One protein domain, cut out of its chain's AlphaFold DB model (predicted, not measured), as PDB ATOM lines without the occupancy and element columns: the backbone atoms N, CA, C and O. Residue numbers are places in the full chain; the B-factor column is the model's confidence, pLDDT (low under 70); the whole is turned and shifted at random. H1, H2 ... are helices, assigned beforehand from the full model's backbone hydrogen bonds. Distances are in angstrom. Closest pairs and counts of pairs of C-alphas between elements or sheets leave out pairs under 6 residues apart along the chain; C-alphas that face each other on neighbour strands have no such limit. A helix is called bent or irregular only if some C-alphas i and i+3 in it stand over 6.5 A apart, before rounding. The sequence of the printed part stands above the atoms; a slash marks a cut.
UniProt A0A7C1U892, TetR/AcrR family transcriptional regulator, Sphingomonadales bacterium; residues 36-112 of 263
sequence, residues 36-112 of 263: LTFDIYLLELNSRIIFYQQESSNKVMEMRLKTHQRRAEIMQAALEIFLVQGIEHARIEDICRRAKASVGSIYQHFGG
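This is residues 36 to 112 of the 263 residues of the protein "TetR/AcrR family transcriptional regulator" of Sphingomonadales bacterium (UniProt A0A7C1U892). One very long helix, H1, makes the length of the domain: its residues 36 to 66 stick out as a bare arm, and at its other end two short helices, H2 and H3, form a small compact head with the rest of it. H1 has a kink of 92 degrees near residue 83, after which the chain folds back; H2 packs on residues 73 to 81 of H1, and H3 crosses H2 at nearly a right angle. The printed part has 77 residues with three named helices, in the order H1, H2, H3, and no named strand; the class is all helix. The whole is extended, with a radius of gyration of the C-alphas of 21.8 A and spans of 73 by 17 by 15 A.

H1, residues 36 to 89, touches H2, residues 92 to 99, with its residues 73 to 81 alone. Their closest C-alphas are those of Ile 74 and Ala 99, 5.1 A apart. The two run opposite ways at a steep tilt of 57 degrees, the line of H1 being a rough one. H2 also touches H3, residues 103 to 110, and their lines are about perpendicular, at 85 degrees. The closest C-alphas of this pair are those of Cys 96 and Val 103, 6.3 A apart. H1 and H3 are close but not clearly touching: their closest C-alphas, those of Arg 71 and His 109, are 6.8 A apart. Their lines are about perpendicular, at 78 degrees. In H2 and H3 every O i to N i+4 pair is within hydrogen-bond range; in H1 it is 47 of 50.

H1 runs from C-alpha 36 at (-39.834, -70.686, -31.524) to C-alpha 89 at (-29.550, -0.826, -51.351), 73.3 A from first to last C-alpha. It is irregular: C-alphas 84 and 87 are 9.1 A apart, where about 5 A belongs to a regular helix. H2, residues 92 to 99, measures 10.4 A. H3, residues 103 to 110, measures 10.7 A and ends at C-alpha 110 at (-37.140, -15.638, -44.244).

The two C-alphas farthest apart are those of Leu 36 and His 89, 73.3 A. Without residues 36 to 66, which stand free, the body has 46 residues spanning 26 by 15 by 15 A. The printed part has no cut, and the links H1 to H2 and H2 to H3 are tight. The mean pLDDT of the printed part is 79.4; residues 36 to 57 are under 70, where the model's confidence is low.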
ATOM      1  N   LEU A  36     -41.201 -71.118 -31.206       44.78
ATOM      2  CA  LEU A  36     -39.834 -70.686 -31.524       44.78
ATOM      3  C   LEU A  36     -39.746 -70.005 -32.903       44.78
ATOM      4  O   LEU A  36     -39.013 -69.036 -33.082       44.78
ATOM      5  N   THR A  37     -40.527 -70.483 -33.877       51.31
ATOM      6  CA  THR A  37     -40.585 -69.897 -35.229       51.31
ATOM      7  C   THR A  37     -41.306 -68.548 -35.227       51.31
ATOM      8  O   THR A  37     -40.889 -67.621 -35.925       51.31
ATOM      9  N   PHE A  38     -42.369 -68.416 -34.428       43.88
ATOM     10  CA  PHE A  38     -43.100 -67.161 -34.268       43.88
ATOM     11  C   PHE A  38     -42.246 -66.103 -33.556       43.88
ATOM     12  O   PHE A  38     -42.198 -64.960 -34.006       43.88
ATOM     13  N   ASP A  39     -41.492 -66.496 -32.528       45.56
ATOM     14  CA  ASP A  39     -40.583 -65.607 -31.804       45.56
ATOM     15  C   ASP A  39     -39.425 -65.111 -32.688       45.56
ATOM     16  O   ASP A  39     -39.111 -63.919 -32.679       45.56
ATOM     17  N   ILE A  40     -38.834 -65.978 -33.522       53.38
ATOM     18  CA  ILE A  40     -37.800 -65.580 -34.499       53.38
ATOM     19  C   ILE A  40     -38.372 -64.595 -35.530       53.38
ATOM     20  O   ILE A  40     -37.756 -63.566 -35.814       53.38
ATOM     21  N   TYR A  41     -39.577 -64.859 -36.046       47.47
ATOM     22  CA  TYR A  41     -40.248 -63.971 -36.999       47.47
ATOM     23  C   TYR A  41     -40.587 -62.602 -36.383       47.47
ATOM     24  O   TYR A  41     -40.389 -61.566 -37.024       47.47
ATOM     25  N   LEU A  42     -41.041 -62.574 -35.125       44.00
ATOM     26  CA  LEU A  42     -41.307 -61.334 -34.392       44.00
ATOM     27  C   LEU A  42     -40.028 -60.548 -34.080       44.00
ATOM     28  O   LEU A  42     -40.040 -59.320 -34.177       44.00
ATOM     29  N   LEU A  43     -38.917 -61.211 -33.752       48.00
ATOM     30  CA  LEU A  43     -37.623 -60.552 -33.543       48.00
ATOM     31  C   LEU A  43     -37.070 -59.937 -34.838       48.00
ATOM     32  O   LEU A  43     -36.572 -58.806 -34.811       48.00
ATOM     33  N   GLU A  44     -37.204 -60.614 -35.981       50.03
ATOM     34  CA  GLU A  44     -36.824 -60.056 -37.287       50.03
ATOM     35  C   GLU A  44     -37.718 -58.879 -37.700       50.03
ATOM     36  O   GLU A  44     -37.212 -57.851 -38.159       50.03
ATOM     37  N   LEU A  45     -39.037 -58.986 -37.503       45.09
ATOM     38  CA  LEU A  45     -39.980 -57.889 -37.748       45.09
ATOM     39  C   LEU A  45     -39.685 -56.679 -36.861       45.09
ATOM     40  O   LEU A  45     -39.626 -55.559 -37.368       45.09
ATOM     41  N   ASN A  46     -39.436 -56.892 -35.567       37.78
ATOM     42  CA  ASN A  46     -39.073 -55.823 -34.638       37.78
ATOM     43  C   ASN A  46     -37.746 -55.166 -35.034       37.78
ATOM     44  O   ASN A  46     -37.653 -53.940 -35.042       37.78
ATOM     45  N   SER A  47     -36.749 -55.949 -35.452       41.47
ATOM     46  CA  SER A  47     -35.465 -55.424 -35.934       41.47
ATOM     47  C   SER A  47     -35.629 -54.590 -37.209       41.47
ATOM     48  O   SER A  47     -35.035 -53.518 -37.327       41.47
ATOM     49  N   ARG A  48     -36.492 -55.019 -38.141       53.94
ATOM     50  CA  ARG A  48     -36.830 -54.249 -39.349       53.94
ATOM     51  C   ARG A  48     -37.588 -52.967 -39.011       53.94
ATOM     52  O   ARG A  48     -37.249 -51.925 -39.555       53.94
ATOM     53  N   ILE A  49     -38.568 -53.009 -38.106       48.38
ATOM     54  CA  ILE A  49     -39.317 -51.821 -37.659       48.38
ATOM     55  C   ILE A  49     -38.373 -50.806 -37.010       48.38
ATOM     56  O   ILE A  49     -38.415 -49.632 -37.374       48.38
ATOM     57  N   ILE A  50     -37.479 -51.252 -36.124       53.97
ATOM     58  CA  ILE A  50     -36.467 -50.395 -35.491       53.97
ATOM     59  C   ILE A  50     -35.528 -49.801 -36.549       53.97
ATOM     60  O   ILE A  50     -35.279 -48.598 -36.526       53.97
ATOM     61  N   PHE A  51     -35.063 -50.598 -37.517       52.47
ATOM     62  CA  PHE A  51     -34.212 -50.122 -38.610       52.47
ATOM     63  C   PHE A  51     -34.922 -49.079 -39.491       52.47
ATOM     64  O   PHE A  51     -34.379 -48.001 -39.716       52.47
ATOM     65  N   TYR A  52     -36.164 -49.330 -39.920       53.09
ATOM     66  CA  TYR A  52     -36.952 -48.373 -40.708       53.09
ATOM     67  C   TYR A  52     -37.271 -47.089 -39.928       53.09
ATOM     68  O   TYR A  52     -37.255 -45.994 -40.501       53.09
ATOM     69  N   GLN A  53     -37.536 -47.193 -38.622       49.47
ATOM     70  CA  GLN A  53     -37.743 -46.038 -37.745       49.47
ATOM     71  C   GLN A  53     -36.450 -45.234 -37.553       49.47
ATOM     72  O   GLN A  53     -36.497 -44.002 -37.591       49.47
ATOM     73  N   GLN A  54     -35.298 -45.896 -37.420       51.97
ATOM     74  CA  GLN A  54     -33.987 -45.246 -37.364       51.97
ATOM     75  C   GLN A  54     -33.620 -44.582 -38.695       51.97
ATOM     76  O   GLN A  54     -33.212 -43.426 -38.700       51.97
ATOM     77  N   GLU A  55     -33.822 -45.248 -39.832       62.81
ATOM     78  CA  GLU A  55     -33.507 -44.701 -41.157       62.81
ATOM     79  C   GLU A  55     -34.399 -43.496 -41.506       62.81
ATOM     80  O   GLU A  55     -33.920 -42.476 -42.009       62.81
ATOM     81  N   SER A  56     -35.691 -43.567 -41.168       59.56
ATOM     82  CA  SER A  56     -36.627 -42.444 -41.321       59.56
ATOM     83  C   SER A  56     -36.262 -41.274 -40.401       59.56
ATOM     84  O   SER A  56     -36.259 -40.122 -40.837       59.56
ATOM     85  N   SER A  57     -35.885 -41.558 -39.149       66.81
ATOM     86  CA  SER A  57     -35.405 -40.544 -38.200       66.81
ATOM     87  C   SER A  57     -34.104 -39.891 -38.675       66.81
ATOM     88  O   SER A  57     -33.970 -38.668 -38.604       66.81
ATOM     89  N   ASN A  58     -33.184 -40.674 -39.244       71.69
ATOM     90  CA  ASN A  58     -31.922 -40.191 -39.802       71.69
ATOM     91  C   ASN A  58     -32.153 -39.274 -41.010       71.69
ATOM     92  O   ASN A  58     -31.591 -38.182 -41.048       71.69
ATOM     93  N   LYS A  59     -33.038 -39.642 -41.950       71.75
ATOM     94  CA  LYS A  59     -33.392 -38.788 -43.104       71.75
ATOM     95  C   LYS A  59     -34.026 -37.463 -42.671       71.75
ATOM     96  O   LYS A  59     -33.687 -36.408 -43.209       71.75
ATOM     97  N   VAL A  60     -34.924 -37.485 -41.682       71.06
ATOM     98  CA  VAL A  60     -35.531 -36.260 -41.126       71.06
ATOM     99  C   VAL A  60     -34.479 -35.383 -40.445       71.06
ATOM    100  O   VAL A  60     -34.473 -34.167 -40.653       71.06
ATOM    101  N   MET A  61     -33.571 -35.976 -39.667       71.81
ATOM    102  CA  MET A  61     -32.471 -35.257 -39.026       71.81
ATOM    103  C   MET A  61     -31.526 -34.632 -40.061       71.81
ATOM    104  O   MET A  61     -31.201 -33.451 -39.962       71.81
ATOM    105  N   GLU A  62     -31.153 -35.375 -41.101       74.94
ATOM    106  CA  GLU A  62     -30.288 -34.899 -42.181       74.94
ATOM    107  C   GLU A  62     -30.923 -33.734 -42.957       74.94
ATOM    108  O   GLU A  62     -30.269 -32.721 -43.220       74.94
ATOM    109  N   MET A  63     -32.219 -33.820 -43.272       76.00
ATOM    110  CA  MET A  63     -32.952 -32.720 -43.910       76.00
ATOM    111  C   MET A  63     -33.009 -31.469 -43.026       76.00
ATOM    112  O   MET A  63     -32.836 -30.351 -43.523       76.00
ATOM    113  N   ARG A  64     -33.220 -31.636 -41.714       72.06
ATOM    114  CA  ARG A  64     -33.185 -30.523 -40.753       72.06
ATOM    115  C   ARG A  64     -31.797 -29.892 -40.697       72.06
ATOM    116  O   ARG A  64     -31.698 -28.673 -40.797       72.06
ATOM    117  N   LEU A  65     -30.735 -30.696 -40.624       74.88
ATOM    118  CA  LEU A  65     -29.346 -30.224 -40.629       74.88
ATOM    119  C   LEU A  65     -29.024 -29.419 -41.894       74.88
ATOM    120  O   LEU A  65     -28.550 -28.289 -41.791       74.88
ATOM    121  N   LYS A  66     -29.372 -29.942 -43.075       78.94
ATOM    122  CA  LYS A  66     -29.208 -29.239 -44.360       78.94
ATOM    123  C   LYS A  66     -29.971 -27.913 -44.392       78.94
ATOM    124  O   LYS A  66     -29.448 -26.903 -44.861       78.94
ATOM    125  N   THR A  67     -31.188 -27.893 -43.851       81.25
ATOM    126  CA  THR A  67     -32.016 -26.681 -43.751       81.25
ATOM    127  C   THR A  67     -31.391 -25.639 -42.818       81.25
ATOM    128  O   THR A  67     -31.324 -24.458 -43.164       81.25
ATOM    129  N   HIS A  68     -30.891 -26.061 -41.655       82.44
ATOM    130  CA  HIS A  68     -30.199 -25.183 -40.708       82.44
ATOM    131  C   HIS A  68     -28.902 -24.620 -41.291       82.44
ATOM    132  O   HIS A  68     -28.654 -23.421 -41.170       82.44
ATOM    133  N   GLN A  69     -28.116 -25.455 -41.972       86.81
ATOM    134  CA  GLN A  69     -26.894 -25.028 -42.645       86.81
ATOM    135  C   GLN A  69     -27.193 -23.981 -43.721       86.81
ATOM    136  O   GLN A  69     -26.596 -22.906 -43.713       86.81
ATOM    137  N   ARG A  70     -28.187 -24.235 -44.581       91.06
ATOM    138  CA  ARG A  70     -28.606 -23.277 -45.612       91.06
ATOM    139  C   ARG A  70     -29.034 -21.942 -45.012       91.06
ATOM    140  O   ARG A  70     -28.660 -20.880 -45.506       91.06
ATOM    141  N   ARG A  71     -29.818 -21.989 -43.931       93.19
ATOM    142  CA  ARG A  71     -30.244 -20.791 -43.207       93.19
ATOM    143  C   ARG A  71     -29.040 -19.995 -42.694       93.19
ATOM    144  O   ARG A  71     -29.012 -18.781 -42.879       93.19
ATOM    145  N   ALA A  72     -28.056 -20.662 -42.094       92.38
ATOM    146  CA  ALA A  72     -26.844 -20.027 -41.578       92.38
ATOM    147  C   ALA A  72     -25.992 -19.392 -42.693       92.38
ATOM    148  O   ALA A  72     -25.559 -18.250 -42.548       92.38
ATOM    149  N   GLU A  73     -25.821 -20.077 -43.828       95.12
ATOM    150  CA  GLU A  73     -25.110 -19.552 -45.006       95.12
ATOM    151  C   GLU A  73     -25.757 -18.270 -45.543       95.12
ATOM    152  O   GLU A  73     -25.067 -17.287 -45.819       95.12
ATOM    153  N   ILE A  74     -27.092 -18.252 -45.647       97.56
ATOM    154  CA  ILE A  74     -27.838 -17.063 -46.072       97.56
ATOM    155  C   ILE A  74     -27.649 -15.921 -45.071       97.56
ATOM    156  O   ILE A  74     -27.428 -14.787 -45.490       97.56
ATOM    157  N   MET A  75     -27.707 -16.192 -43.764       97.06
ATOM    158  CA  MET A  75     -27.516 -15.160 -42.737       97.06
ATOM    159  C   MET A  75     -26.110 -14.564 -42.776       97.06
ATOM    160  O   MET A  75     -25.975 -13.344 -42.709       97.06
ATOM    161  N   GLN A  76     -25.080 -15.394 -42.942       97.06
ATOM    162  CA  GLN A  76     -23.703 -14.918 -43.042       97.06
ATOM    163  C   GLN A  76     -23.489 -14.071 -44.304       97.06
ATOM    164  O   GLN A  76     -22.927 -12.978 -44.234       97.06
ATOM    165  N   ALA A  77     -24.004 -14.518 -45.453       97.88
ATOM    166  CA  ALA A  77     -23.955 -13.739 -46.687       97.88
ATOM    167  C   ALA A  77     -24.701 -12.402 -46.555       97.88
ATOM    168  O   ALA A  77     -24.208 -11.368 -47.002       97.88
ATOM    169  N   ALA A  78     -25.876 -12.420 -45.926       97.81
ATOM    170  CA  ALA A  78     -26.684 -11.232 -45.701       97.81
ATOM    171  C   ALA A  78     -25.984 -10.232 -44.776       97.81
ATOM    172  O   ALA A  78     -25.976  -9.047 -45.087       97.81
ATOM    173  N   LEU A  79     -25.350 -10.698 -43.695       97.25
ATOM    174  CA  LEU A  79     -24.561  -9.858 -42.792       97.25
ATOM    175  C   LEU A  79     -23.504  -9.063 -43.550       97.25
ATOM    176  O   LEU A  79     -23.407  -7.850 -43.400       97.25
ATOM    177  N   GLU A  80     -22.738  -9.742 -44.392       96.50
ATOM    178  CA  GLU A  80     -21.645  -9.120 -45.127       96.50
ATOM    179  C   GLU A  80     -22.156  -8.136 -46.183       96.50
ATOM    180  O   GLU A  80     -21.633  -7.028 -46.292       96.50
ATOM    181  N   ILE A  81     -23.225  -8.485 -46.906       97.06
ATOM    182  CA  ILE A  81     -23.844  -7.581 -47.884       97.06
ATOM    183  C   ILE A  81     -24.474  -6.361 -47.200       97.06
ATOM    184  O   ILE A  81     -24.265  -5.239 -47.657       97.06
ATOM    185  N   PHE A  82     -25.204  -6.541 -46.096       95.69
ATOM    186  CA  PHE A  82     -25.851  -5.437 -45.385       95.69
ATOM    187  C   PHE A  82     -24.850  -4.489 -44.732       95.69
ATOM    188  O   PHE A  82     -25.076  -3.283 -44.751       95.69
ATOM    189  N   LEU A  83     -23.734  -4.994 -44.201       93.12
ATOM    190  CA  LEU A  83     -22.685  -4.139 -43.639       93.12
ATOM    191  C   LEU A  83     -21.978  -3.279 -44.692       93.12
ATOM    192  O   LEU A  83     -21.462  -2.220 -44.349       93.12
ATOM    193  N   VAL A  84     -21.938  -3.728 -45.950       93.50
ATOM    194  CA  VAL A  84     -21.280  -3.004 -47.050       93.50
ATOM    195  C   VAL A  84     -22.245  -2.063 -47.768       93.50
ATOM    196  O   VAL A  84     -21.890  -0.926 -48.058       93.50
ATOM    197  N   GLN A  85     -23.450  -2.535 -48.090       93.88
ATOM    198  CA  GLN A  85     -24.390  -1.818 -48.958       93.88
ATOM    199  C   GLN A  85     -25.508  -1.103 -48.184       93.88
ATOM    200  O   GLN A  85     -26.227  -0.291 -48.760       93.88
ATOM    201  N   GLY A  86     -25.695  -1.419 -46.901       92.31
ATOM    202  CA  GLY A  86     -26.917  -1.082 -46.174       92.31
ATOM    203  C   GLY A  86     -28.109  -1.937 -46.624       92.31
ATOM    204  O   GLY A  86     -28.121  -2.534 -47.704       92.31
ATOM    205  N   ILE A  87     -29.146  -2.022 -45.791       92.25
ATOM    206  CA  ILE A  87     -30.311  -2.881 -46.070       92.25
ATOM    207  C   ILE A  87     -31.140  -2.358 -47.238       92.25
ATOM    208  O   ILE A  87     -31.673  -3.149 -48.022       92.25
ATOM    209  N   GLU A  88     -31.250  -1.039 -47.383       91.38
ATOM    210  CA  GLU A  88     -32.043  -0.429 -48.448       91.38
ATOM    211  C   GLU A  88     -31.489  -0.760 -49.835       91.38
ATOM    212  O   GLU A  88     -32.241  -1.252 -50.681       91.38
ATOM    213  N   HIS A  89     -30.179  -0.603 -50.046       94.25
ATOM    214  CA  HIS A  89     -29.550  -0.826 -51.351       94.25
ATOM    215  C   HIS A  89     -29.172  -2.284 -51.622       94.25
ATOM    216  O   HIS A  89     -29.058  -2.665 -52.787       94.25
ATOM    217  N   ALA A  90     -29.049  -3.116 -50.581       95.88
ATOM    218  CA  ALA A  90     -28.747  -4.532 -50.739       95.88
ATOM    219  C   ALA A  90     -29.735  -5.252 -51.668       95.88
ATOM    220  O   ALA A  90     -30.961  -5.164 -51.505       95.88
ATOM    221  N   ARG A  91     -29.189  -6.017 -52.618       96.69
ATOM    222  CA  ARG A  91     -29.950  -6.843 -53.563       96.69
ATOM    223  C   ARG A  91     -30.032  -8.290 -53.083       96.69
ATOM    224  O   ARG A  91     -29.044  -8.857 -52.618       96.69
ATOM    225  N   ILE A  92     -31.212  -8.902 -53.213       97.12
ATOM    226  CA  ILE A  92     -31.434 -10.311 -52.838       97.12
ATOM    227  C   ILE A  92     -30.526 -11.220 -53.676       97.12
ATOM    228  O   ILE A  92     -29.976 -12.192 -53.168       97.12
ATOM    229  N   GLU A  93     -30.305 -10.858 -54.935       97.31
ATOM    230  CA  GLU A  93     -29.465 -11.572 -55.892       97.31
ATOM    231  C   GLU A  93     -28.001 -11.636 -55.441       97.31
ATOM    232  O   GLU A  93     -27.348 -12.665 -55.622       97.31
ATOM    233  N   ASP A  94     -27.483 -10.572 -54.820       97.88
ATOM    234  CA  ASP A  94     -26.108 -10.542 -54.311       97.88
ATOM    235  C   ASP A  94     -25.951 -11.451 -53.084       97.88
ATOM    236  O   ASP A  94     -24.966 -12.189 -52.981       97.88
ATOM    237  N   ILE A  95     -26.960 -11.480 -52.204       97.94
ATOM    238  CA  ILE A  95     -27.016 -12.412 -51.067       97.94
ATOM    239  C   ILE A  95     -27.085 -13.857 -51.580       97.94
ATOM    240  O   ILE A  95     -26.313 -14.701 -51.132       97.94
ATOM    241  N   CYS A  96     -27.956 -14.143 -52.553       97.25
ATOM    242  CA  CYS A  96     -28.083 -15.458 -53.186       97.25
ATOM    243  C   CYS A  96     -26.765 -15.939 -53.798       97.25
ATOM    244  O   CYS A  96     -26.335 -17.064 -53.527       97.25
ATOM    245  N   ARG A  97     -26.101 -15.084 -54.588       97.25
ATOM    246  CA  ARG A  97     -24.818 -15.398 -55.231       97.25
ATOM    247  C   ARG A  97     -23.763 -15.764 -54.192       97.25
ATOM    248  O   ARG A  97     -23.048 -16.748 -54.365       97.25
ATOM    249  N   ARG A  98     -23.698 -15.004 -53.096       96.81
ATOM    250  CA  ARG A  98     -22.735 -15.226 -52.015       96.81
ATOM    251  C   ARG A  98     -23.044 -16.475 -51.188       96.81
ATOM    252  O   ARG A  98     -22.139 -17.253 -50.912       96.81
ATOM    253  N   ALA A  99     -24.312 -16.700 -50.851       95.81
ATOM    254  CA  ALA A  99     -24.764 -17.865 -50.091       95.81
ATOM    255  C   ALA A  99     -24.837 -19.157 -50.926       95.81
ATOM    256  O   ALA A  99     -25.164 -20.211 -50.385       95.81
ATOM    257  N   LYS A 100     -24.600 -19.087 -52.247       95.31
ATOM    258  CA  LYS A 100     -24.883 -20.179 -53.198       95.31
ATOM    259  C   LYS A 100     -26.307 -20.728 -53.007       95.31
ATOM    260  O   LYS A 100     -26.518 -21.940 -52.940       95.31
ATOM    261  N   ALA A 101     -27.268 -19.816 -52.862       95.19
ATOM    262  CA  ALA A 101     -28.678 -20.097 -52.614       95.19
ATOM    263  C   ALA A 101     -29.548 -19.504 -53.731       95.19
ATOM    264  O   ALA A 101     -29.136 -18.583 -54.434       95.19
ATOM    265  N   SER A 102     -30.769 -20.012 -53.892       95.75
ATOM    266  CA  SER A 102     -31.746 -19.444 -54.825       95.75
ATOM    267  C   SER A 102     -32.553 -18.318 -54.174       95.75
ATOM    268  O   SER A 102     -32.680 -18.257 -52.949       95.75
ATOM    269  N   VAL A 103     -33.163 -17.455 -54.993       95.94
ATOM    270  CA  VAL A 103     -34.119 -16.439 -54.513       95.94
ATOM    271  C   VAL A 103     -35.267 -17.110 -53.755       95.94
ATOM    272  O   VAL A 103     -35.608 -16.689 -52.650       95.94
ATOM    273  N   GLY A 104     -35.790 -18.219 -54.292       95.31
ATOM    274  CA  GLY A 104     -36.824 -19.022 -53.635       95.31
ATOM    275  C   GLY A 104     -36.433 -19.473 -52.223       95.31
ATOM    276  O   GLY A 104     -37.258 -19.400 -51.322       95.31
ATOM    277  N   SER A 105     -35.165 -19.835 -51.992       92.06
ATOM    278  CA  SER A 105     -34.667 -20.217 -50.663       92.06
ATOM    279  C   SER A 105     -34.727 -19.059 -49.656       92.06
ATOM    280  O   SER A 105     -35.116 -19.265 -48.507       92.06
ATOM    281  N   ILE A 106     -34.435 -17.820 -50.071       95.38
ATOM    282  CA  ILE A 106     -34.559 -16.643 -49.192       95.38
ATOM    283  C   ILE A 106     -36.022 -16.394 -48.812       95.38
ATOM    284  O   ILE A 106     -36.328 -16.186 -47.636       95.38
ATOM    285  N   TYR A 107     -36.935 -16.442 -49.784       95.44
ATOM    286  CA  TYR A 107     -38.364 -16.268 -49.509       95.44
ATOM    287  C   TYR A 107     -38.922 -17.402 -48.646       95.44
ATOM    288  O   TYR A 107     -39.665 -17.128 -47.710       95.44
ATOM    289  N   GLN A 108     -38.499 -18.644 -48.877       92.75
ATOM    290  CA  GLN A 108     -38.912 -19.798 -48.082       92.75
ATOM    291  C   GLN A 108     -38.431 -19.714 -46.625       92.75
ATOM    292  O   GLN A 108     -39.194 -20.008 -45.710       92.75
ATOM    293  N   HIS A 109     -37.169 -19.342 -46.384       91.62
ATOM    294  CA  HIS A 109     -36.604 -19.345 -45.029       91.62
ATOM    295  C   HIS A 109     -36.881 -18.069 -44.233       91.62
ATOM    296  O   HIS A 109     -36.861 -18.105 -43.001       91.62
ATOM    297  N   PHE A 110     -37.060 -16.935 -44.910       94.69
ATOM    298  CA  PHE A 110     -37.140 -15.638 -44.244       94.69
ATOM    299  C   PHE A 110     -38.338 -14.805 -44.682       94.69
ATOM    300  O   PHE A 110     -38.774 -13.974 -43.901       94.69
ATOM    301  N   GLY A 111     -38.891 -15.005 -45.880       94.25
ATOM    302  CA  GLY A 111     -39.970 -14.160 -46.410       94.25
ATOM    303  C   GLY A 111     -39.478 -12.894 -47.126       94.25
ATOM    304  O   GLY A 111     -40.255 -11.971 -47.345       94.25
ATOM    305  N   GLY A 112     -38.192 -12.835 -47.495       95.56
ATOM    306  CA  GLY A 112     -37.601 -11.739 -48.274       95.56
ATOM    307  C   GLY A 112     -36.571 -10.905 -47.504       95.56
ATOM    308  O   GLY A 112     -36.157 -11.258 -46.401       95.56
TER     309      GLY A 112